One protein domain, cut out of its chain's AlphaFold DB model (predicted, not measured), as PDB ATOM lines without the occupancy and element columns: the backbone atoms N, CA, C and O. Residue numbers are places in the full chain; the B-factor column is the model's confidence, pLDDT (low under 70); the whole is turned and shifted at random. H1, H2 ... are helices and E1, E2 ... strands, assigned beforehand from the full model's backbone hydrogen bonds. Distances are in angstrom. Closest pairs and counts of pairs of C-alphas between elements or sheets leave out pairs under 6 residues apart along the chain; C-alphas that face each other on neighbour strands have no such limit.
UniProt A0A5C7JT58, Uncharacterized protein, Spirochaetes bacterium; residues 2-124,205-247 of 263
ATOM      1  N   MET A   2      -9.091   5.439  10.010       54.22
ATOM      2  CA  MET A   2      -7.802   4.712  10.050       54.22
ATOM      3  C   MET A   2      -7.819   3.339  10.753       54.22
ATOM      4  O   MET A   2      -7.109   2.440  10.321       54.22
ATOM      5  N   LEU A   3      -8.663   3.123  11.773       49.94
ATOM      6  CA  LEU A   3      -8.667   1.862  12.540       49.94
ATOM      7  C   LEU A   3      -9.102   0.640  11.705       49.94
ATOM      8  O   LEU A   3      -8.556  -0.448  11.843       49.94
ATOM      9  N   ARG A   4     -10.076   0.834  10.800       54.03
ATOM     10  CA  ARG A   4     -10.551  -0.211   9.875       54.03
ATOM     11  C   ARG A   4      -9.470  -0.631   8.878       54.03
ATOM     12  O   ARG A   4      -9.482  -1.780   8.461       54.03
ATOM     13  N   LYS A   5      -8.578   0.293   8.501       51.84
ATOM     14  CA  LYS A   5      -7.487   0.050   7.553       51.84
ATOM     15  C   LYS A   5      -6.367  -0.768   8.212       51.84
ATOM     16  O   LYS A   5      -6.000  -1.801   7.677       51.84
ATOM     17  N   TYR A   6      -5.973  -0.403   9.435       53.78
ATOM     18  CA  TYR A   6      -4.980  -1.145  10.226       53.78
ATOM     19  C   TYR A   6      -5.421  -2.573  10.601       53.78
ATOM     20  O   TYR A   6      -4.615  -3.494  10.553       53.78
ATOM     21  N   LEU A   7      -6.701  -2.787  10.930       53.69
ATOM     22  CA  LEU A   7      -7.237  -4.131  11.217       53.69
ATOM     23  C   LEU A   7      -7.369  -5.020   9.970       53.69
ATOM     24  O   LEU A   7      -7.463  -6.234  10.104       53.69
ATOM     25  N   LEU A   8      -7.434  -4.437   8.769       53.44
ATOM     26  CA  LEU A   8      -7.410  -5.190   7.508       53.44
ATOM     27  C   LEU A   8      -5.978  -5.568   7.106       53.44
ATOM     28  O   LEU A   8      -5.788  -6.621   6.514       53.44
ATOM     29  N   GLU A   9      -4.984  -4.759   7.479       56.31
ATOM     30  CA  GLU A   9      -3.554  -5.028   7.255       56.31
ATOM     31  C   GLU A   9      -2.993  -6.149   8.161       56.31
ATOM     32  O   GLU A   9      -1.900  -6.641   7.900       56.31
ATOM     33  N   SER A  10      -3.737  -6.603   9.182       70.50
ATOM     34  CA  SER A  10      -3.343  -7.715  10.067       70.50
ATOM     35  C   SER A  10      -4.066  -9.043   9.807       70.50
ATOM     36  O   SER A  10      -3.788 -10.014  10.505       70.50
ATOM     37  N   MET A  11      -5.033  -9.091   8.884       79.44
ATOM     38  CA  MET A  11      -5.798 -10.309   8.595       79.44
ATOM     39  C   MET A  11      -5.127 -11.124   7.490       79.44
ATOM     40  O   MET A  11      -4.688 -10.579   6.479       79.44
ATOM     41  N   THR A  12      -5.109 -12.442   7.651       88.62
ATOM     42  CA  THR A  12      -4.709 -13.366   6.584       88.62
ATOM     43  C   THR A  12      -5.737 -13.362   5.446       88.62
ATOM     44  O   THR A  12      -6.916 -13.051   5.650       88.62
ATOM     45  N   GLU A  13      -5.323 -13.766   4.241       88.75
ATOM     46  CA  GLU A  13      -6.238 -13.936   3.098       88.75
ATOM     47  C   GLU A  13      -7.405 -14.879   3.437       88.75
ATOM     48  O   GLU A  13      -8.550 -14.620   3.064       88.75
ATOM     49  N   TYR A  14      -7.129 -15.922   4.226       88.81
ATOM     50  CA  TYR A  14      -8.126 -16.864   4.726       88.81
ATOM     51  C   TYR A  14      -9.197 -16.175   5.585       88.81
ATOM     52  O   TYR A  14     -10.395 -16.318   5.336       88.81
ATOM     53  N   GLU A  15      -8.794 -15.381   6.579       92.44
ATOM     54  CA  GLU A  15      -9.746 -14.686   7.449       92.44
ATOM     55  C   GLU A  15     -10.547 -13.624   6.680       92.44
ATOM     56  O   GLU A  15     -11.738 -13.420   6.946       92.44
ATOM     57  N   LEU A  16      -9.918 -12.954   5.708       94.25
ATOM     58  CA  LEU A  16     -10.595 -11.990   4.844       94.25
ATOM     59  C   LEU A  16     -11.651 -12.667   3.959       94.25
ATOM     60  O   LEU A  16     -12.760 -12.136   3.834       94.25
ATOM     61  N   ALA A  17     -11.343 -13.837   3.393       95.00
ATOM     62  CA  ALA A  17     -12.285 -14.626   2.604       95.00
ATOM     63  C   ALA A  17     -13.505 -15.036   3.443       95.00
ATOM     64  O   ALA A  17     -14.640 -14.769   3.048       95.00
ATOM     65  N   HIS A  18     -13.293 -15.572   4.651       97.00
ATOM     66  CA  HIS A  18     -14.385 -15.948   5.562       97.00
ATOM     67  C   HIS A  18     -15.266 -14.760   5.959       97.00
ATOM     68  O   HIS A  18     -16.494 -14.862   5.948       97.00
ATOM     69  N   LYS A  19     -14.661 -13.604   6.256       96.75
ATOM     70  CA  LYS A  19     -15.395 -12.373   6.589       96.75
ATOM     71  C   LYS A  19     -16.196 -11.830   5.404       96.75
ATOM     72  O   LYS A  19     -17.254 -11.232   5.597       96.75
ATOM     73  N   THR A  20     -15.685 -12.000   4.190       97.75
ATOM     74  CA  THR A  20     -16.360 -11.579   2.956       97.75
ATOM     75  C   THR A  20     -17.540 -12.499   2.658       97.75
ATOM     76  O   THR A  20     -18.664 -12.009   2.557       97.75
ATOM     77  N   ALA A  21     -17.325 -13.817   2.675       98.38
ATOM     78  CA  ALA A  21     -18.375 -14.816   2.499       98.38
ATOM     79  C   ALA A  21     -19.509 -14.660   3.523       98.38
ATOM     80  O   ALA A  21     -20.679 -14.722   3.154       98.38
ATOM     81  N   GLN A  22     -19.186 -14.389   4.795       98.62
ATOM     82  CA  GLN A  22     -20.188 -14.140   5.835       98.62
ATOM     83  C   GLN A  22     -21.099 -12.953   5.490       98.62
ATOM     84  O   GLN A  22     -22.320 -13.062   5.614       98.62
ATOM     85  N   ARG A  23     -20.523 -11.830   5.036       98.50
ATOM     86  CA  ARG A  23     -21.295 -10.643   4.631       98.50
ATOM     87  C   ARG A  23     -22.130 -10.915   3.389       98.50
ATOM     88  O   ARG A  23     -23.306 -10.577   3.386       98.50
ATOM     89  N   ASN A  24     -21.537 -11.540   2.374       98.62
ATOM     90  CA  ASN A  24     -22.220 -11.863   1.124       98.62
ATOM     91  C   ASN A  24     -23.395 -12.818   1.365       98.62
ATOM     92  O   ASN A  24     -24.479 -12.609   0.837       98.62
ATOM     93  N   ALA A  25     -23.220 -13.821   2.226       98.75
ATOM     94  CA  ALA A  25     -24.282 -14.745   2.605       98.75
ATOM     95  C   ALA A  25     -25.432 -14.089   3.375       98.75
ATOM     96  O   ALA A  25     -26.566 -14.555   3.271       98.75
ATOM     97  N   ALA A  26     -25.156 -13.013   4.116       98.69
ATOM     98  CA  ALA A  26     -26.181 -12.264   4.832       98.69
ATOM     99  C   ALA A  26     -26.987 -11.307   3.939       98.69
ATOM    100  O   ALA A  26     -28.012 -10.784   4.375       98.69
ATOM    101  N   LEU A  27     -26.542 -11.065   2.700       98.56
ATOM    102  CA  LEU A  27     -27.332 -10.298   1.744       98.56
ATOM    103  C   LEU A  27     -28.622 -11.057   1.382       98.56
ATOM    104  O   LEU A  27     -28.641 -12.296   1.397       98.56
ATOM    105  N   PRO A  28     -29.691 -10.334   1.016       98.12
ATOM    106  CA  PRO A  28     -30.882 -10.945   0.448       98.12
ATOM    107  C   PRO A  28     -30.584 -11.764  -0.816       98.12
ATOM    108  O   PRO A  28     -29.623 -11.493  -1.545       98.12
ATOM    109  N   ILE A  29     -31.431 -12.756  -1.095       97.50
ATOM    110  CA  ILE A  29     -31.257 -13.679  -2.231       97.50
ATOM    111  C   ILE A  29     -31.279 -12.918  -3.561       97.50
ATOM    112  O   ILE A  29     -30.484 -13.205  -4.454       97.50
ATOM    113  N   GLU A  30     -32.127 -11.896  -3.686       97.38
ATOM    114  CA  GLU A  30     -32.227 -11.043  -4.873       97.38
ATOM    115  C   GLU A  30     -30.960 -10.216  -5.145       97.38
ATOM    116  O   GLU A  30     -30.755  -9.759  -6.267       97.38
ATOM    117  N   GLN A  31     -30.078 -10.068  -4.152       97.19
ATOM    118  CA  GLN A  31     -28.764  -9.430  -4.291       97.19
ATOM    119  C   GLN A  31     -27.636 -10.451  -4.497       97.19
ATOM    120  O   GLN A  31     -26.465 -10.083  -4.480       97.19
ATOM    121  N   GLY A  32     -27.973 -11.733  -4.674       95.75
ATOM    122  CA  GLY A  32     -27.024 -12.836  -4.819       95.75
ATOM    123  C   GLY A  32     -26.546 -13.444  -3.498       95.75
ATOM    124  O   GLY A  32     -25.681 -14.320  -3.527       95.75
ATOM    125  N   GLY A  33     -27.082 -13.002  -2.356       98.12
ATOM    126  CA  GLY A  33     -26.785 -13.591  -1.053       98.12
ATOM    127  C   GLY A  33     -27.558 -14.879  -0.770       98.12
ATOM    128  O   GLY A  33     -28.194 -15.459  -1.652       98.12
ATOM    129  N   LEU A  34     -27.491 -15.342   0.480       98.38
ATOM    130  CA  LEU A  34     -28.169 -16.562   0.945       98.38
ATOM    131  C   LEU A  34     -29.317 -16.260   1.920       98.38
ATOM    132  O   LEU A  34     -29.993 -17.186   2.360       98.38
ATOM    133  N   GLY A  35     -29.535 -14.988   2.279       98.19
ATOM    134  CA  GLY A  35     -30.529 -14.585   3.276       98.19
ATOM    135  C   GLY A  35     -30.221 -15.084   4.693       98.19
ATOM    136  O   GLY A  35     -31.129 -15.190   5.516       98.19
ATOM    137  N   LEU A  36     -28.961 -15.429   4.983       98.56
ATOM    138  CA  LEU A  36     -28.558 -15.914   6.301       98.56
ATOM    139  C   LEU A  36     -28.411 -14.761   7.303       98.56
ATOM    140  O   LEU A  36     -28.294 -13.593   6.945       98.56
ATOM    141  N   HIS A  37     -28.380 -15.081   8.597       98.25
ATOM    142  CA  HIS A  37     -28.153 -14.061   9.621       98.25
ATOM    143  C   HIS A  37     -26.721 -13.472   9.535       98.25
ATOM    144  O   HIS A  37     -25.801 -14.151   9.069       98.25
ATOM    145  N   PRO A  38     -26.479 -12.234  10.020       97.94
ATOM    146  CA  PRO A  38     -25.182 -11.551   9.880       97.94
ATOM    147  C   PRO A  38     -23.969 -12.281  10.478       97.94
ATOM    148  O   PRO A  38     -22.846 -12.062  10.037       97.94
ATOM    149  N   ASN A  39     -24.199 -13.156  11.461       97.69
ATOM    150  CA  ASN A  39     -23.160 -13.930  12.150       97.69
ATOM    151  C   ASN A  39     -23.106 -15.395  11.679       97.69
ATOM    152  O   ASN A  39     -22.743 -16.270  12.460       97.69
ATOM    153  N   ASN A  40     -23.510 -15.671  10.435       98.50
ATOM    154  CA  ASN A  40     -23.533 -17.026   9.887       98.50
ATOM    155  C   ASN A  40     -22.141 -17.679   9.874       98.50
ATOM    156  O   ASN A  40     -21.103 -17.028   9.696       98.50
ATOM    157  N   THR A  41     -22.145 -18.993  10.044       98.19
ATOM    158  CA  THR A  41     -20.988 -19.883  10.015       98.19
ATOM    159  C   THR A  41     -20.709 -20.385   8.598       98.19
ATOM    160  O   THR A  41     -21.586 -20.398   7.734       98.19
ATOM    161  N   ALA A  42     -19.482 -20.856   8.351       98.00
ATOM    162  CA  ALA A  42     -19.132 -21.487   7.076       98.00
ATOM    163  C   ALA A  42     -20.000 -22.721   6.776       98.00
ATOM    164  O   ALA A  42     -20.392 -22.926   5.632       98.00
ATOM    165  N   GLN A  43     -20.369 -23.494   7.802       98.06
ATOM    166  CA  GLN A  43     -21.232 -24.662   7.631       98.06
ATOM    167  C   GLN A  43     -22.666 -24.277   7.241       98.06
ATOM    168  O   GLN A  43     -23.257 -24.940   6.391       98.06
ATOM    169  N   GLU A  44     -23.234 -23.212   7.815       98.56
ATOM    170  CA  GLU A  44     -24.559 -22.717   7.407       98.56
ATOM    171  C   GLU A  44     -24.551 -22.247   5.951       98.56
ATOM    172  O   GLU A  44     -25.467 -22.577   5.198       98.56
ATOM    173  N   ARG A  45     -23.485 -21.554   5.527       98.69
ATOM    174  CA  ARG A  45     -23.290 -21.168   4.121       98.69
ATOM    175  C   ARG A  45     -23.169 -22.383   3.208       98.69
ATOM    176  O   ARG A  45     -23.876 -22.453   2.206       98.69
ATOM    177  N   ALA A  46     -22.342 -23.361   3.577       98.44
ATOM    178  CA  ALA A  46     -22.189 -24.612   2.838       98.44
ATOM    179  C   ALA A  46     -23.541 -25.312   2.643       98.44
ATOM    180  O   ALA A  46     -23.917 -25.628   1.513       98.44
ATOM    181  N   ASN A  47     -24.310 -25.467   3.725       98.19
ATOM    182  CA  ASN A  47     -25.637 -26.078   3.698       98.19
ATOM    183  C   ASN A  47     -26.599 -25.302   2.788       98.19
ATOM    184  O   ASN A  47     -27.236 -25.903   1.926       98.19
ATOM    185  N   ALA A  48     -26.664 -23.973   2.920       98.06
ATOM    186  CA  ALA A  48     -27.521 -23.123   2.092       98.06
ATOM    187  C   ALA A  48     -27.133 -23.157   0.600       98.06
ATOM    188  O   ALA A  48     -27.990 -23.036  -0.272       98.06
ATOM    189  N   MET A  49     -25.853 -23.372   0.284       97.62
ATOM    190  CA  MET A  49     -25.365 -23.538  -1.091       97.62
ATOM    191  C   MET A  49     -25.538 -24.968  -1.639       97.62
ATOM    192  O   MET A  49     -25.384 -25.179  -2.850       97.62
ATOM    193  N   GLY A  50     -25.890 -25.934  -0.784       97.44
ATOM    194  CA  GLY A  50     -26.114 -27.342  -1.127       97.44
ATOM    195  C   GLY A  50     -24.892 -28.254  -0.979       97.44
ATOM    196  O   GLY A  50     -24.901 -29.360  -1.506       97.44
ATOM    197  N   TYR A  51     -23.838 -27.810  -0.294       98.25
ATOM    198  CA  TYR A  51     -22.652 -28.615   0.011       98.25
ATOM    199  C   TYR A  51     -22.851 -29.386   1.317       98.25
ATOM    200  O   TYR A  51     -22.389 -28.973   2.379       98.25
ATOM    201  N   THR A  52     -23.573 -30.499   1.248       97.31
ATOM    202  CA  THR A  52     -24.000 -31.257   2.436       97.31
ATOM    203  C   THR A  52     -23.351 -32.633   2.551       97.31
ATOM    204  O   THR A  52     -23.382 -33.237   3.623       97.31
ATOM    205  N   THR A  53     -22.753 -33.151   1.476       98.00
ATOM    206  CA  THR A  53     -22.166 -34.496   1.463       98.00
ATOM    207  C   THR A  53     -20.698 -34.437   1.870       98.00
ATOM    208  O   THR A  53     -19.870 -33.917   1.127       98.00
ATOM    209  N   LYS A  54     -20.360 -34.984   3.042       97.62
ATOM    210  CA  LYS A  54     -18.965 -35.146   3.475       97.62
ATOM    211  C   LYS A  54     -18.298 -36.257   2.676       97.62
ATOM    212  O   LYS A  54     -18.871 -37.333   2.540       97.62
ATOM    213  N   ALA A  55     -17.090 -36.003   2.193       97.75
ATOM    214  CA  ALA A  55     -16.293 -37.012   1.518       97.75
ATOM    215  C   ALA A  55     -14.791 -36.731   1.658       97.75
ATOM    216  O   ALA A  55     -14.366 -35.692   2.169       97.75
ATOM    217  N   TYR A  56     -13.988 -37.671   1.183       96.62
ATOM    218  CA  TYR A  56     -12.538 -37.667   1.255       96.62
ATOM    219  C   TYR A  56     -11.949 -37.985  -0.115       96.62
ATOM    220  O   TYR A  56     -12.425 -38.880  -0.814       96.62
ATOM    221  N   HIS A  57     -10.883 -37.276  -0.473       94.19
ATOM    222  CA  HIS A  57     -10.072 -37.562  -1.651       94.19
ATOM    223  C   HIS A  57      -8.653 -37.937  -1.234       94.19
ATOM    224  O   HIS A  57      -7.987 -37.162  -0.550       94.19
ATOM    225  N   GLY A  58      -8.182 -39.112  -1.644       91.38
ATOM    226  CA  GLY A  58      -6.792 -39.517  -1.459       91.38
ATOM    227  C   GLY A  58      -5.947 -39.112  -2.657       91.38
ATOM    228  O   GLY A  58      -6.307 -39.420  -3.788       91.38
ATOM    229  N   THR A  59      -4.811 -38.463  -2.420       88.00
ATOM    230  CA  THR A  59      -3.890 -38.056  -3.485       88.00
ATOM    231  C   THR A  59      -2.442 -38.313  -3.097       88.00
ATOM    232  O   THR A  59      -2.049 -38.095  -1.955       88.00
ATOM    233  N   LYS A  60      -1.636 -38.777  -4.057       87.38
ATOM    234  CA  LYS A  60      -0.169 -38.863  -3.929       87.38
ATOM    235  C   LYS A  60       0.515 -37.509  -4.122       87.38
ATOM    236  O   LYS A  60       1.729 -37.413  -3.976       87.38
ATOM    237  N   ASN A  61      -0.238 -36.501  -4.558       77.75
ATOM    238  CA  ASN A  61       0.309 -35.190  -4.831       77.75
ATOM    239  C   ASN A  61       0.597 -34.465  -3.514       77.75
ATOM    240  O   ASN A  61      -0.303 -34.279  -2.699       77.75
ATOM    241  N   ASN A  62       1.846 -34.038  -3.351       70.06
ATOM    242  CA  ASN A  62       2.345 -33.370  -2.150       70.06
ATOM    243  C   ASN A  62       2.485 -31.850  -2.348       70.06
ATOM    244  O   ASN A  62       3.165 -31.184  -1.571       70.06
ATOM    245  N   VAL A  63       1.885 -31.299  -3.410       69.56
ATOM    246  CA  VAL A  63       1.832 -29.853  -3.664       69.56
ATOM    247  C   VAL A  63       0.480 -29.266  -3.261       69.56
ATOM    248  O   VAL A  63      -0.515 -29.979  -3.125       69.56
ATOM    249  N   GLU A  64       0.440 -27.946  -3.097       78.81
ATOM    250  CA  GLU A  64      -0.787 -27.202  -2.817       78.81
ATOM    251  C   GLU A  64      -1.824 -27.408  -3.937       78.81
ATOM    252  O   GLU A  64      -1.607 -27.037  -5.093       78.81
ATOM    253  N   ILE A  65      -2.973 -27.997  -3.593       84.69
ATOM    254  CA  ILE A  65      -4.092 -28.192  -4.519       84.69
ATOM    255  C   ILE A  65      -5.090 -27.058  -4.311       84.69
ATOM    256  O   ILE A  65      -5.778 -27.003  -3.294       84.69
ATOM    257  N   LYS A  66      -5.192 -26.174  -5.305       88.69
ATOM    258  CA  LYS A  66      -6.169 -25.071  -5.314       88.69
ATOM    259  C   LYS A  66      -7.508 -25.463  -5.932       88.69
ATOM    260  O   LYS A  66      -8.531 -24.892  -5.588       88.69
ATOM    261  N   SER A  67      -7.517 -26.432  -6.845       89.56
ATOM    262  CA  SER A  67      -8.730 -26.937  -7.500       89.56
ATOM    263  C   SER A  67      -8.535 -28.381  -7.953       89.56
ATOM    264  O   SER A  67      -7.405 -28.806  -8.205       89.56
ATOM    265  N   PHE A  68      -9.630 -29.134  -8.072       89.38
ATOM    266  CA  PHE A  68      -9.599 -30.445  -8.718       89.38
ATOM    267  C   PHE A  68      -9.700 -30.307 -10.236       89.38
ATOM    268  O   PHE A  68     -10.469 -29.497 -10.753       89.38
ATOM    269  N   VAL A  69      -8.957 -31.153 -10.945       83.88
ATOM    270  CA  VAL A  69      -9.063 -31.323 -12.397       83.88
ATOM    271  C   VAL A  69      -9.729 -32.672 -12.647       83.88
ATOM    272  O   VAL A  69      -9.224 -33.705 -12.204       83.88
ATOM    273  N   ALA A  70     -10.884 -32.671 -13.311       79.12
ATOM    274  CA  ALA A  70     -11.570 -33.908 -13.676       79.12
ATOM    275  C   ALA A  70     -10.679 -34.731 -14.625       79.12
ATOM    276  O   ALA A  70     -10.152 -34.188 -15.592       79.12
ATOM    277  N   GLY A  71     -10.484 -36.023 -14.333       72.06
ATOM    278  CA  GLY A  71      -9.509 -36.869 -15.044       72.06
ATOM    279  C   GLY A  71      -8.061 -36.726 -14.564       72.06
ATOM    280  O   GLY A  71      -7.189 -37.452 -15.033       72.06
ATOM    281  N   GLY A  72      -7.807 -35.843 -13.594       73.56
ATOM    282  CA  GLY A  72      -6.491 -35.629 -13.007       73.56
ATOM    283  C   GLY A  72      -5.558 -34.764 -13.860       73.56
ATOM    284  O   GLY A  72      -5.931 -34.182 -14.875       73.56
ATOM    285  N   ILE A  73      -4.319 -34.662 -13.393       71.75
ATOM    286  CA  ILE A  73      -3.187 -34.028 -14.085       71.75
ATOM    287  C   ILE A  73      -2.210 -35.098 -14.592       71.75
ATOM    288  O   ILE A  73      -2.322 -36.269 -14.219       71.75
ATOM    289  N   SER A  74      -1.217 -34.706 -15.395       64.62
ATOM    290  CA  SER A  74      -0.123 -35.603 -15.800       64.62
ATOM    291  C   SER A  74       0.483 -36.317 -14.575       64.62
ATOM    292  O   SER A  74       0.755 -35.672 -13.563       64.62
ATOM    293  N   ASN A  75       0.659 -37.643 -14.664       63.81
ATOM    294  CA  ASN A  75       1.093 -38.562 -13.593       63.81
ATOM    295  C   ASN A  75       0.052 -38.918 -12.509       63.81
ATOM    296  O   ASN A  75       0.403 -39.542 -11.506       63.81
ATOM    297  N   SER A  76      -1.227 -38.576 -12.695       66.00
ATOM    298  CA  SER A  76      -2.299 -39.099 -11.833       66.00
ATOM    299  C   SER A  76      -2.521 -40.593 -12.089       66.00
ATOM    300  O   SER A  76      -2.395 -41.058 -13.220       66.00
ATOM    301  N   ILE A  77      -2.884 -41.351 -11.049       63.03
ATOM    302  CA  ILE A  77      -3.361 -42.728 -11.232       63.03
ATOM    303  C   ILE A  77      -4.723 -42.648 -11.920       63.03
ATOM    304  O   ILE A  77      -5.682 -42.163 -11.327       63.03
ATOM    305  N   THR A  78      -4.802 -43.130 -13.158       63.34
ATOM    306  CA  THR A  78      -6.049 -43.194 -13.937       63.34
ATOM    307  C   THR A  78      -6.755 -44.545 -13.817       63.34
ATOM    308  O   THR A  78      -7.847 -44.713 -14.349       63.34
ATOM    309  N   ASN A  79      -6.160 -45.505 -13.097       51.25
ATOM    310  CA  ASN A  79      -6.750 -46.819 -12.844       51.25
ATOM    311  C   ASN A  79      -8.009 -46.638 -11.977       51.25
ATOM    312  O   ASN A  79      -7.913 -46.508 -10.756       51.25
ATOM    313  N   GLY A  80      -9.177 -46.563 -12.610       53.59
ATOM    314  CA  GLY A  80     -10.441 -46.217 -11.952       53.59
ATOM    315  C   GLY A  80     -11.455 -45.505 -12.850       53.59
ATOM    316  O   GLY A  80     -12.603 -45.374 -12.446       53.59
ATOM    317  N   ASP A  81     -11.070 -45.115 -14.065       63.25
ATOM    318  CA  ASP A  81     -11.867 -44.443 -15.107       63.25
ATOM    319  C   ASP A  81     -13.034 -45.254 -15.710       63.25
ATOM    320  O   ASP A  81     -13.571 -44.880 -16.758       63.25
ATOM    321  N   ALA A  82     -13.468 -46.336 -15.057       68.19
ATOM    322  CA  ALA A  82     -14.549 -47.183 -15.558       68.19
ATOM    323  C   ALA A  82     -15.828 -46.371 -15.822       68.19
ATOM    324  O   ALA A  82     -16.566 -46.679 -16.741       68.19
ATOM    325  N   TYR A  83     -16.069 -45.291 -15.075       73.12
ATOM    326  CA  TYR A  83     -17.237 -44.424 -15.263       73.12
ATOM    327  C   TYR A  83     -16.885 -43.055 -15.871       73.12
ATOM    328  O   TYR A  83     -17.529 -42.043 -15.590       73.12
ATOM    329  N   GLY A  84     -15.821 -43.015 -16.675       72.50
ATOM    330  CA  GLY A  84     -15.390 -41.834 -17.410       72.50
ATOM    331  C   GLY A  84     -14.624 -40.798 -16.576       72.50
ATOM    332  O   GLY A  84     -14.097 -41.061 -15.490       72.50
ATOM    333  N   ILE A  85     -14.527 -39.588 -17.137       78.44
ATOM    334  CA  ILE A  85     -13.696 -38.487 -16.625       78.44
ATOM    335  C   ILE A  85     -14.387 -37.777 -15.455       78.44
ATOM    336  O   ILE A  85     -15.371 -37.063 -15.657       78.44
ATOM    337  N   GLY A  86     -13.815 -37.886 -14.255       87.06
ATOM    338  CA  GLY A  86     -14.275 -37.186 -13.055       87.06
ATOM    339  C   GLY A  86     -13.235 -37.178 -11.935       87.06
ATOM    340  O   GLY A  86     -12.106 -37.639 -12.115       87.06
ATOM    341  N   THR A  87     -13.606 -36.625 -10.783       90.00
ATOM    342  CA  THR A  87     -12.816 -36.679  -9.548       90.00
ATOM    343  C   THR A  87     -13.507 -37.602  -8.551       90.00
ATOM    344  O   THR A  87     -14.706 -37.471  -8.314       90.00
ATOM    345  N   TYR A  88     -12.744 -38.538  -7.989       91.31
ATOM    346  CA  TYR A  88     -13.248 -39.617  -7.144       91.31
ATOM    347  C   TYR A  88     -13.131 -39.241  -5.669       91.31
ATOM    348  O   TYR A  88     -12.089 -38.758  -5.219       91.31
ATOM    349  N   PHE A  89     -14.192 -39.502  -4.922       94.62
ATOM    350  CA  PHE A  89     -14.293 -39.274  -3.492       94.62
ATOM    351  C   PHE A  89     -14.961 -40.470  -2.831       94.62
ATOM    352  O   PHE A  89     -15.725 -41.194  -3.467       94.62
ATOM    353  N   THR A  90     -14.729 -40.639  -1.538       95.62
ATOM    354  CA  THR A  90     -15.443 -41.626  -0.727       95.62
ATOM    355  C   THR A  90     -15.827 -41.037   0.622       95.62
ATOM    356  O   THR A  90     -15.142 -40.151   1.125       95.62
ATOM    357  N   ASP A  91     -16.916 -41.506   1.217       96.12
ATOM    358  CA  ASP A  91     -17.293 -41.168   2.594       96.12
ATOM    359  C   ASP A  91     -16.384 -41.826   3.650       96.12
ATOM    360  O   ASP A  91     -16.416 -41.445   4.822       96.12
ATOM    361  N   ASN A  92     -15.521 -42.764   3.244       94.62
ATOM    362  CA  ASN A  92     -14.623 -43.488   4.129       94.62
ATOM    363  C   ASN A  92     -13.158 -43.020   3.979       94.62
ATOM    364  O   ASN A  92     -12.527 -43.257   2.944       94.62
ATOM    365  N   PRO A  93     -12.538 -42.434   5.023       92.81
ATOM    366  CA  PRO A  93     -11.166 -41.939   4.939       92.81
ATOM    367  C   PRO A  93     -10.126 -43.052   4.723       92.81
ATOM    368  O   PRO A  93      -9.089 -42.796   4.113       92.81
ATOM    369  N   LEU A  94     -10.385 -44.291   5.163       91.19
ATOM    370  CA  LEU A  94      -9.501 -45.429   4.878       91.19
ATOM    371  C   LEU A  94      -9.568 -45.832   3.402       91.19
ATOM    372  O   LEU A  94      -8.533 -46.129   2.810       91.19
ATOM    373  N   GLY A  95     -10.758 -45.760   2.798       90.38
ATOM    374  CA  GLY A  95     -10.930 -45.930   1.355       90.38
ATOM    375  C   GLY A  95     -10.121 -44.896   0.573       90.38
ATOM    376  O   GLY A  95      -9.397 -45.251  -0.352       90.38
ATOM    377  N   ALA A  96     -10.146 -43.629   1.000       92.12
ATOM    378  CA  ALA A  96      -9.314 -42.579   0.412       92.12
ATOM    379  C   ALA A  96      -7.808 -42.829   0.638       92.12
ATOM    380  O   ALA A  96      -7.010 -42.649  -0.286       92.12
ATOM    381  N   LYS A  97      -7.394 -43.291   1.829       90.56
ATOM    382  CA  LYS A  97      -5.981 -43.578   2.156       90.56
ATOM    383  C   LYS A  97      -5.344 -44.572   1.184       90.56
ATOM    384  O   LYS A  97      -4.183 -44.394   0.814       90.56
ATOM    385  N   SER A  98      -6.097 -45.570   0.718       88.81
ATOM    386  CA  SER A  98      -5.620 -46.544  -0.276       88.81
ATOM    387  C   SER A  98      -5.124 -45.895  -1.577       88.81
ATOM    388  O   SER A  98      -4.273 -46.470  -2.253       88.81
ATOM    389  N   TYR A  99      -5.586 -44.682  -1.901       86.31
ATOM    390  CA  TYR A  99      -5.215 -43.941  -3.113       86.31
ATOM    391  C   TYR A  99      -4.141 -42.873  -2.873       86.31
ATOM    392  O   TYR A  99      -3.489 -42.439  -3.823       86.31
ATOM    393  N   SER A 100      -3.888 -42.480  -1.620       87.38
ATOM    394  CA  SER A 100      -2.844 -41.497  -1.313       87.38
ATOM    395  C   SER A 100      -1.436 -42.107  -1.272       87.38
ATOM    396  O   SER A 100      -0.447 -41.388  -1.327       87.38
ATOM    397  N   GLY A 101      -1.308 -43.430  -1.127       83.06
ATOM    398  CA  GLY A 101      -0.019 -44.065  -0.832       83.06
ATOM    399  C   GLY A 101       0.553 -43.652   0.535       83.06
ATOM    400  O   GLY A 101      -0.117 -42.993   1.341       83.06
ATOM    401  N   GLU A 102       1.797 -44.054   0.808       84.19
ATOM    402  CA  GLU A 102       2.443 -43.841   2.113       84.19
ATOM    403  C   GLU A 102       2.628 -42.357   2.443       84.19
ATOM    404  O   GLU A 102       2.213 -41.922   3.516       84.19
ATOM    405  N   GLN A 103       3.168 -41.581   1.496       84.94
ATOM    406  CA  GLN A 103       3.519 -40.166   1.681       84.94
ATOM    407  C   GLN A 103       2.450 -39.169   1.214       84.94
ATOM    408  O   GLN A 103       2.664 -37.971   1.353       84.94
ATOM    409  N   GLY A 104       1.337 -39.630   0.636       87.19
ATOM    410  CA  GLY A 104       0.294 -38.727   0.152       87.19
ATOM    411  C   GLY A 104      -0.696 -38.284   1.224       87.19
ATOM    412  O   GLY A 104      -0.657 -38.711   2.383       87.19
ATOM    413  N   HIS A 105      -1.641 -37.453   0.795       90.00
ATOM    414  CA  HIS A 105      -2.588 -36.754   1.652       90.00
ATOM    415  C   HIS A 105      -4.031 -37.207   1.426       90.00
ATOM    416  O   HIS A 105      -4.412 -37.660   0.344       90.00
ATOM    417  N   ILE A 106      -4.847 -37.042   2.468       93.25
ATOM    418  CA  ILE A 106      -6.303 -37.152   2.396       93.25
ATOM    419  C   ILE A 106      -6.868 -35.742   2.523       93.25
ATOM    420  O   ILE A 106      -6.591 -35.049   3.498       93.25
ATOM    421  N   ILE A 107      -7.671 -35.334   1.547       94.06
ATOM    422  CA  ILE A 107      -8.323 -34.028   1.512       94.06
ATOM    423  C   ILE A 107      -9.793 -34.222   1.894       94.06
ATOM    424  O   ILE A 107     -10.539 -34.833   1.123       94.06
ATOM    425  N   PRO A 108     -10.229 -33.736   3.068       96.75
ATOM    426  CA  PRO A 108     -11.638 -33.718   3.429       96.75
ATOM    427  C   PRO A 108     -12.379 -32.612   2.668       96.75
ATOM    428  O   PRO A 108     -11.946 -31.457   2.629       96.75
ATOM    429  N   VAL A 109     -13.526 -32.960   2.093       97.88
ATOM    430  CA  VAL A 109     -14.339 -32.063   1.268       97.88
ATOM    431  C   VAL A 109     -15.821 -32.132   1.629       97.88
ATOM    432  O   VAL A 109     -16.303 -33.108   2.207       97.88
ATOM    433  N   LEU A 110     -16.549 -31.088   1.240       98.38
ATOM    434  CA  LEU A 110     -17.994 -31.103   1.078       98.38
ATOM    435  C   LEU A 110     -18.328 -31.107  -0.416       98.38
ATOM    436  O   LEU A 110     -17.785 -30.320  -1.196       98.38
ATOM    437  N   LEU A 111     -19.235 -31.999  -0.804       98.31
ATOM    438  CA  LEU A 111     -19.733 -32.156  -2.163       98.31
ATOM    439  C   LEU A 111     -21.169 -31.644  -2.260       98.31
ATOM    440  O   LEU A 111     -21.979 -31.833  -1.345       98.31
ATOM    441  N   LYS A 112     -21.490 -31.058  -3.411       97.38
ATOM    442  CA  LYS A 112     -22.859 -30.757  -3.828       97.38
ATOM    443  C   LYS A 112     -23.361 -31.852  -4.767       97.38
ATOM    444  O   LYS A 112     -22.893 -31.960  -5.895       97.38
ATOM    445  N   THR A 113     -24.308 -32.667  -4.299       96.38
ATOM    446  CA  THR A 113     -24.693 -33.943  -4.942       96.38
ATOM    447  C   THR A 113     -26.145 -33.994  -5.433       96.38
ATOM    448  O   THR A 113     -26.621 -35.048  -5.837       96.38
ATOM    449  N   ASN A 114     -26.851 -32.857  -5.466       93.25
ATOM    450  CA  ASN A 114     -28.287 -32.789  -5.793       93.25
ATOM    451  C   ASN A 114     -28.672 -33.375  -7.165       93.25
ATOM    452  O   ASN A 114     -29.831 -33.720  -7.371       93.25
ATOM    453  N   ASN A 115     -27.734 -33.441  -8.109       94.38
ATOM    454  CA  ASN A 115     -27.949 -33.924  -9.476       94.38
ATOM    455  C   ASN A 115     -26.903 -34.996  -9.844       94.38
ATOM    456  O   ASN A 115     -26.384 -35.050 -10.959       94.38
ATOM    457  N   VAL A 116     -26.554 -35.825  -8.857       94.38
ATOM    458  CA  VAL A 116     -25.706 -37.013  -8.992       94.38
ATOM    459  C   VAL A 116     -26.602 -38.249  -9.089       94.38
ATOM    460  O   VAL A 116     -27.536 -38.400  -8.301       94.38
ATOM    461  N   VAL A 117     -26.319 -39.150 -10.034       94.00
ATOM    462  CA  VAL A 117     -27.058 -40.416 -10.148       94.00
ATOM    463  C   VAL A 117     -26.530 -41.444  -9.152       94.00
ATOM    464  O   VAL A 117     -25.340 -41.737  -9.143       94.00
ATOM    465  N   ASP A 118     -27.411 -42.011  -8.332       94.31
ATOM    466  CA  ASP A 118     -27.120 -43.197  -7.523       94.31
ATOM    467  C   ASP A 118     -27.269 -44.447  -8.401       94.31
ATOM    468  O   ASP A 118     -28.354 -44.703  -8.916       94.31
ATOM    469  N   LEU A 119     -26.182 -45.183  -8.641       91.12
ATOM    470  CA  LEU A 119     -26.200 -46.372  -9.501       91.12
ATOM    471  C   LEU A 119     -26.717 -47.622  -8.805       91.12
ATOM    472  O   LEU A 119     -27.076 -48.566  -9.501       91.12
ATOM    473  N   ASP A 120     -26.744 -47.652  -7.475       90.06
ATOM    474  CA  ASP A 120     -27.314 -48.791  -6.756       90.06
ATOM    475  C   ASP A 120     -28.832 -48.636  -6.620       90.06
ATOM    476  O   ASP A 120     -29.552 -49.626  -6.502       90.06
ATOM    477  N   ASN A 121     -29.337 -47.398  -6.683       91.69
ATOM    478  CA  ASN A 121     -30.768 -47.113  -6.702       91.69
ATOM    479  C   ASN A 121     -31.134 -45.911  -7.603       91.69
ATOM    480  O   ASN A 121     -31.535 -44.852  -7.104       91.69
ATOM    481  N   PRO A 122     -31.022 -46.038  -8.939       91.50
ATOM    482  CA  PRO A 122     -31.284 -44.927  -9.848       91.50
ATOM    483  C   PRO A 122     -32.777 -44.576  -9.922       91.50
ATOM    484  O   PRO A 122     -33.658 -45.440 -10.011       91.50
ATOM    485  N   SER A 123     -33.075 -43.274  -9.947       91.56
ATOM    486  CA  SER A 123     -34.427 -42.774 -10.216       91.56
ATOM    487  C   SER A 123     -34.805 -42.970 -11.689       91.56
ATOM    488  O   SER A 123     -33.939 -43.056 -12.565       91.56
ATOM    489  N   ASP A 124     -36.107 -42.997 -11.982       90.19
ATOM    490  CA  ASP A 124     -36.584 -43.092 -13.370       90.19
ATOM    491  C   ASP A 124     -36.178 -41.863 -14.196       90.19
ATOM    492  O   ASP A 124     -35.862 -41.989 -15.376       90.19
ATOM    493  N   LEU A 205     -27.752 -50.603 -15.269       84.50
ATOM    494  CA  LEU A 205     -27.215 -49.265 -15.532       84.50
ATOM    495  C   LEU A 205     -25.735 -49.146 -15.158       84.50
ATOM    496  O   LEU A 205     -24.943 -48.583 -15.913       84.50
ATOM    497  N   ARG A 206     -25.356 -49.683 -13.995       85.69
ATOM    498  CA  ARG A 206     -23.980 -49.613 -13.502       85.69
ATOM    499  C   ARG A 206     -23.004 -50.292 -14.454       85.69
ATOM    500  O   ARG A 206     -21.938 -49.741 -14.715       85.69
ATOM    501  N   ASP A 207     -23.364 -51.458 -14.971       81.62
ATOM    502  CA  ASP A 207     -22.497 -52.209 -15.871       81.62
ATOM    503  C   ASP A 207     -22.450 -51.573 -17.253       81.62
ATOM    504  O   ASP A 207     -21.371 -51.459 -17.828       81.62
ATOM    505  N   VAL A 208     -23.574 -51.057 -17.748       79.44
ATOM    506  CA  VAL A 208     -23.614 -50.304 -19.004       79.44
ATOM    507  C   VAL A 208     -22.676 -49.090 -18.954       79.44
ATOM    508  O   VAL A 208     -21.853 -48.909 -19.849       79.44
ATOM    509  N   LEU A 209     -22.731 -48.292 -17.884       81.62
ATOM    510  CA  LEU A 209     -21.863 -47.119 -17.743       81.62
ATOM    511  C   LEU A 209     -20.375 -47.487 -17.644       81.62
ATOM    512  O   LEU A 209     -19.548 -46.743 -18.169       81.62
ATOM    513  N   LYS A 210     -20.046 -48.625 -17.009       79.00
ATOM    514  CA  LYS A 210     -18.668 -49.137 -16.917       79.00
ATOM    515  C   LYS A 210     -18.087 -49.528 -18.270       79.00
ATOM    516  O   LYS A 210     -16.938 -49.214 -18.550       79.00
ATOM    517  N   HIS A 211     -18.854 -50.271 -19.068       72.81
ATOM    518  CA  HIS A 211     -18.368 -50.804 -20.343       72.81
ATOM    519  C   HIS A 211     -18.163 -49.693 -21.374       72.81
ATOM    520  O   HIS A 211     -17.192 -49.716 -22.124       72.81
ATOM    521  N   GLU A 212     -19.047 -48.698 -21.374       68.38
ATOM    522  CA  GLU A 212     -19.005 -47.590 -22.330       68.38
ATOM    523  C   GLU A 212     -18.116 -46.421 -21.862       68.38
ATOM    524  O   GLU A 212     -18.038 -45.401 -22.547       68.38
ATOM    525  N   HIS A 213     -17.476 -46.529 -20.684       69.81
ATOM    526  CA  HIS A 213     -16.714 -45.448 -20.038       69.81
ATOM    527  C   HIS A 213     -17.476 -44.111 -20.033       69.81
ATOM    528  O   HIS A 213     -16.928 -43.028 -20.281       69.81
ATOM    529  N   TYR A 214     -18.786 -44.199 -19.804       72.19
ATOM    530  CA  TYR A 214     -19.708 -43.132 -20.150       72.19
ATOM    531  C   TYR A 214     -19.628 -41.962 -19.172       72.19
ATOM    532  O   TYR A 214     -19.717 -42.133 -17.957       72.19
ATOM    533  N   ASN A 215     -19.553 -40.743 -19.708       74.50
ATOM    534  CA  ASN A 215     -19.603 -39.531 -18.905       74.50
ATOM    535  C   ASN A 215     -21.039 -38.996 -18.809       74.50
ATOM    536  O   ASN A 215     -21.562 -38.390 -19.749       74.50
ATOM    537  N   VAL A 216     -21.643 -39.150 -17.627       85.94
ATOM    538  CA  VAL A 216     -23.020 -38.720 -17.333       85.94
ATOM    539  C   VAL A 216     -23.268 -37.214 -17.490       85.94
ATOM    540  O   VAL A 216     -24.423 -36.796 -17.563       85.94
ATOM    541  N   ASN A 217     -22.223 -36.394 -17.644       84.06
ATOM    542  CA  ASN A 217     -22.358 -34.971 -17.965       84.06
ATOM    543  C   ASN A 217     -23.149 -34.706 -19.243       84.06
ATOM    544  O   ASN A 217     -23.860 -33.707 -19.324       84.06
ATOM    545  N   GLN A 218     -23.029 -35.585 -20.240       83.44
ATOM    546  CA  GLN A 218     -23.799 -35.480 -21.481       83.44
ATOM    547  C   GLN A 218     -25.309 -35.600 -21.214       83.44
ATOM    548  O   GLN A 218     -26.102 -34.968 -21.906       83.44
ATOM    549  N   ALA A 219     -25.700 -36.321 -20.156       88.56
ATOM    550  CA  ALA A 219     -27.080 -36.439 -19.683       88.56
ATOM    551  C   ALA A 219     -27.543 -35.224 -18.853       88.56
ATOM    552  O   ALA A 219     -28.655 -35.222 -18.323       88.56
ATOM    553  N   GLY A 220     -26.686 -34.210 -18.684       91.12
ATOM    554  CA  GLY A 220     -26.925 -33.074 -17.797       91.12
ATOM    555  C   GLY A 220     -26.793 -33.407 -16.308       91.12
ATOM    556  O   GLY A 220     -27.234 -32.611 -15.480       91.12
ATOM    557  N   LEU A 221     -26.216 -34.561 -15.961       93.12
ATOM    558  CA  LEU A 221     -25.936 -34.963 -14.580       93.12
ATOM    559  C   LEU A 221     -24.572 -34.422 -14.135       93.12
ATOM    560  O   LEU A 221     -23.713 -34.117 -14.958       93.12
ATOM    561  N   ASP A 222     -24.382 -34.277 -12.828       93.50
ATOM    562  CA  ASP A 222     -23.169 -33.693 -12.238       93.50
ATOM    563  C   ASP A 222     -22.143 -34.737 -11.779       93.50
ATOM    564  O   ASP A 222     -21.003 -34.394 -11.438       93.50
ATOM    565  N   GLY A 223     -22.563 -36.001 -11.742       92.94
ATOM    566  CA  GLY A 223     -21.748 -37.089 -11.245       92.94
ATOM    567  C   GLY A 223     -22.508 -38.372 -10.992       92.94
ATOM    568  O   GLY A 223     -23.698 -38.498 -11.292       92.94
ATOM    569  N   ILE A 224     -21.787 -39.318 -10.406       93.06
ATOM    570  CA  ILE A 224     -22.235 -40.674 -10.112       93.06
ATOM    571  C   ILE A 224     -21.950 -40.988  -8.643       93.06
ATOM    572  O   ILE A 224     -20.912 -40.594  -8.112       93.06
ATOM    573  N   LYS A 225     -22.854 -41.718  -7.994       93.94
ATOM    574  CA  LYS A 225     -22.670 -42.337  -6.685       93.94
ATOM    575  C   LYS A 225     -22.844 -43.850  -6.811       93.94
ATOM    576  O   LYS A 225     -23.736 -44.298  -7.524       93.94
ATOM    577  N   PHE A 226     -22.023 -44.629  -6.114       92.12
ATOM    578  CA  PHE A 226     -22.227 -46.070  -5.962       92.12
ATOM    579  C   PHE A 226     -21.529 -46.622  -4.711       92.12
ATOM    580  O   PHE A 226     -20.564 -46.044  -4.215       92.12
ATOM    581  N   LYS A 227     -21.957 -47.796  -4.256       90.44
ATOM    582  CA  LYS A 227     -21.324 -48.620  -3.233       90.44
ATOM    583  C   LYS A 227     -20.136 -49.353  -3.825       90.44
ATOM    584  O   LYS A 227     -20.259 -50.123  -4.791       90.44
ATOM    585  N   HIS A 228     -18.960 -49.116  -3.260       84.31
ATOM    586  CA  HIS A 228     -17.757 -49.858  -3.612       84.31
ATOM    587  C   HIS A 228     -17.537 -50.971  -2.591       84.31
ATOM    588  O   HIS A 228     -17.585 -50.738  -1.389       84.31
ATOM    589  N   GLY A 229     -17.187 -52.174  -3.056       72.38
ATOM    590  CA  GLY A 229     -16.918 -53.320  -2.173       72.38
ATOM    591  C   GLY A 229     -15.719 -53.142  -1.228       72.38
ATOM    592  O   GLY A 229     -15.454 -54.013  -0.407       72.38
ATOM    593  N   ILE A 230     -14.996 -52.020  -1.313       67.62
ATOM    594  CA  ILE A 230     -13.947 -51.677  -0.352       67.62
ATOM    595  C   ILE A 230     -14.653 -51.005   0.823       67.62
ATOM    596  O   ILE A 230     -15.130 -49.881   0.692       67.62
ATOM    597  N   LEU A 231     -14.696 -51.700   1.962       76.31
ATOM    598  CA  LEU A 231     -15.215 -51.190   3.239       76.31
ATOM    599  C   LEU A 231     -16.695 -50.750   3.220       76.31
ATOM    600  O   LEU A 231     -17.087 -49.973   4.085       76.31
ATOM    601  N   ASP A 232     -17.491 -51.225   2.254       82.25
ATOM    602  CA  ASP A 232     -18.912 -50.862   2.071       82.25
ATOM    603  C   ASP A 232     -19.166 -49.337   2.005       82.25
ATOM    604  O   ASP A 232     -20.194 -48.803   2.437       82.25
ATOM    605  N   ALA A 233     -18.180 -48.616   1.472       89.94
ATOM    606  CA  ALA A 233     -18.166 -47.163   1.427       89.94
ATOM    607  C   ALA A 233     -18.976 -46.623   0.238       89.94
ATOM    608  O   ALA A 233     -19.009 -47.234  -0.839       89.94
ATOM    609  N   ASP A 234     -19.570 -45.442   0.414       93.75
ATOM    610  CA  ASP A 234     -20.124 -44.678  -0.698       93.75
ATOM    611  C   ASP A 234     -18.975 -44.023  -1.465       93.75
ATOM    612  O   ASP A 234     -18.064 -43.414  -0.893       93.75
ATOM    613  N   TRP A 235     -19.020 -44.157  -2.786       93.19
ATOM    614  CA  TRP A 235     -18.091 -43.531  -3.712       93.19
ATOM    615  C   TRP A 235     -18.834 -42.532  -4.576       93.19
ATOM    616  O   TRP A 235     -19.907 -42.826  -5.096       93.19
ATOM    617  N   HIS A 236     -18.241 -41.357  -4.733       94.31
ATOM    618  CA  HIS A 236     -18.756 -40.272  -5.548       94.31
ATOM    619  C   HIS A 236     -17.749 -39.926  -6.635       94.31
ATOM    620  O   HIS A 236     -16.572 -39.703  -6.358       94.31
ATOM    621  N   ILE A 237     -18.227 -39.826  -7.867       92.00
ATOM    622  CA  ILE A 237     -17.476 -39.304  -9.002       92.00
ATOM    623  C   ILE A 237     -18.136 -37.991  -9.378       92.00
ATOM    624  O   ILE A 237     -19.286 -37.992  -9.805       92.00
ATOM    625  N   ILE A 238     -17.428 -36.883  -9.193       93.56
ATOM    626  CA  ILE A 238     -17.936 -35.543  -9.496       93.56
ATOM    627  C   ILE A 238     -17.181 -34.994 -10.694       93.56
ATOM    628  O   ILE A 238     -15.949 -34.979 -10.711       93.56
ATOM    629  N   ASN A 239     -17.905 -34.530 -11.707       89.62
ATOM    630  CA  ASN A 239     -17.284 -34.128 -12.965       89.62
ATOM    631  C   ASN A 239     -17.048 -32.614 -13.066       89.62
ATOM    632  O   ASN A 239     -16.313 -32.167 -13.948       89.62
ATOM    633  N   LYS A 240     -17.676 -31.816 -12.195       91.06
ATOM    634  CA  LYS A 240     -17.572 -30.350 -12.189       91.06
ATOM    635  C   LYS A 240     -16.824 -29.874 -10.936       91.06
ATOM    636  O   LYS A 240     -17.356 -30.013  -9.836       91.06
ATOM    637  N   PRO A 241     -15.634 -29.261 -11.076       92.50
ATOM    638  CA  PRO A 241     -14.821 -28.835  -9.933       92.50
ATOM    639  C   PRO A 241     -15.520 -27.871  -8.966       92.50
ATOM    640  O   PRO A 241     -15.340 -27.974  -7.758       92.50
ATOM    641  N   HIS A 242     -16.379 -26.979  -9.470       94.56
ATOM    642  CA  HIS A 242     -17.134 -26.040  -8.636       94.56
ATOM    643  C   HIS A 242     -18.242 -26.691  -7.791       94.56
ATOM    644  O   HIS A 242     -18.988 -25.973  -7.146       94.56
ATOM    645  N   LEU A 243     -18.400 -28.018  -7.816       96.50
ATOM    646  CA  LEU A 243     -19.292 -28.765  -6.918       96.50
ATOM    647  C   LEU A 243     -18.536 -29.401  -5.745       96.50
ATOM    648  O   LEU A 243     -19.126 -30.135  -4.950       96.50
ATOM    649  N   ILE A 244     -17.238 -29.113  -5.637       97.06
ATOM    650  CA  ILE A 244     -16.347 -29.610  -4.597       97.06
ATOM    651  C   ILE A 244     -15.766 -28.413  -3.845       97.06
ATOM    652  O   ILE A 244     -15.285 -27.448  -4.447       97.06
ATOM    653  N   ARG A 245     -15.786 -28.485  -2.517       97.38
ATOM    654  CA  ARG A 245     -15.143 -27.509  -1.634       97.38
ATOM    655  C   ARG A 245     -14.422 -28.213  -0.506       97.38
ATOM    656  O   ARG A 245     -14.882 -29.241  -0.022       97.38
ATOM    657  N   SER A 246     -13.307 -27.648  -0.062       96.25
ATOM    658  CA  SER A 246     -12.686 -28.065   1.194       96.25
ATOM    659  C   SER A 246     -13.666 -27.855   2.350       96.25
ATOM    660  O   SER A 246     -14.443 -26.900   2.345       96.25
ATOM    661  N   ILE A 247     -13.589 -28.684   3.392       96.44
ATOM    662  CA  ILE A 247     -14.318 -28.415   4.646       96.44
ATOM    663  C   ILE A 247     -13.908 -27.078   5.297       96.44
ATOM    664  O   ILE A 247     -14.615 -26.574   6.166       96.44
TER     665      ILE A 247
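What this domain is: This is residues 2 to 124 and 205 to 247 of the 263 residues of an uncharacterized protein of Spirochaetes bacterium (UniProt A0A5C7JT58). Two small sheets, E2 E6 E5 E4 and E1 E3 E7, make a sandwich, two sheets face to face with their strands crossed, and H4 covers E1 and E2 at one side. H3 and H2 lead away from this body as an arm, and residues 2 to 7 of H1 and 9 to 15 stick out at its far end; H5 and H6 lie at the other end. The printed part has 166 residues, with six named helices and seven named strands in the order H1 H2 H3 E1 E2 H4 E3 E4 H5 H6 E5 E6 E7: mixed, helices and strands. The four-strand sheet is mixed, the three-strand one antiparallel. The whole is only just loose, close to compact, with a radius of gyration of the C-alphas of 18.5 A, and spans 63 by 42 by 27 A.

Where its parts are: H1, residues 2 to 8, begins at C-alpha 2 (-7.802, 4.712, 10.050). H2, 13 to 26, is 20.1 A long; H3 is 42 to 49. E1, 53 to 59, measures 19.3 A. E2 is 87 to 90, H4 93 to 100, and E3, 105 to 111, measures 18.2 A. E4 is 116 to 118, H5 205 to 211, H6 216 to 219. E5, 223 to 228, and E6, 233 to 238, measure 15.4 and 15.9 A. E7, 244 to 246, ends at (-12.686, -28.065, 1.194).

How they stand to each other: The strands of the two sheets stand at 82 degrees; His 57 of E1 and Phe 89 of E2 have C-alphas 4.9 A apart, their closest. E1 and E3 are antiparallel, with N 57 and O 107 2.9 A apart; E3 and E7 have N 110 and O 245 at 2.8 A. E2 and E6 are antiparallel, with N 89 and O 236 at 2.8 A. E5 and E6 form a hairpin, with N 235 and O 226 at 2.8 A; E5 and E4 are parallel, with N 225 and O 117 at 2.7 A. H4 is over E1 at a height over that sheet of 5.9 A. H3 only grazes the sheet E1 E3 E7, and H6 the other; H5 is only just not on it, with 4 pairs of C-alphas within 10 A. H2 and H3 touch at a steep tilt of 48 degrees, closest at C-alphas 25 and 45, 6.7 A. Each O i to N i+4 pair is within hydrogen-bond range in H1, H2, H3 and H5, 3 of 4 in H4; H6 is too short for one.

The domain as a whole: The C-alphas of Met 2 and Asp 207 are farthest apart, 64.2 A. Residues 125 to 204 are not printed; C-alphas 124 and 205 are 11.4 A apart. H2 to H3 and E1 to E2 are long links. Residues 2 to 9, 63, 74 to 82, 212 to 213 and 230 have pLDDT under 70.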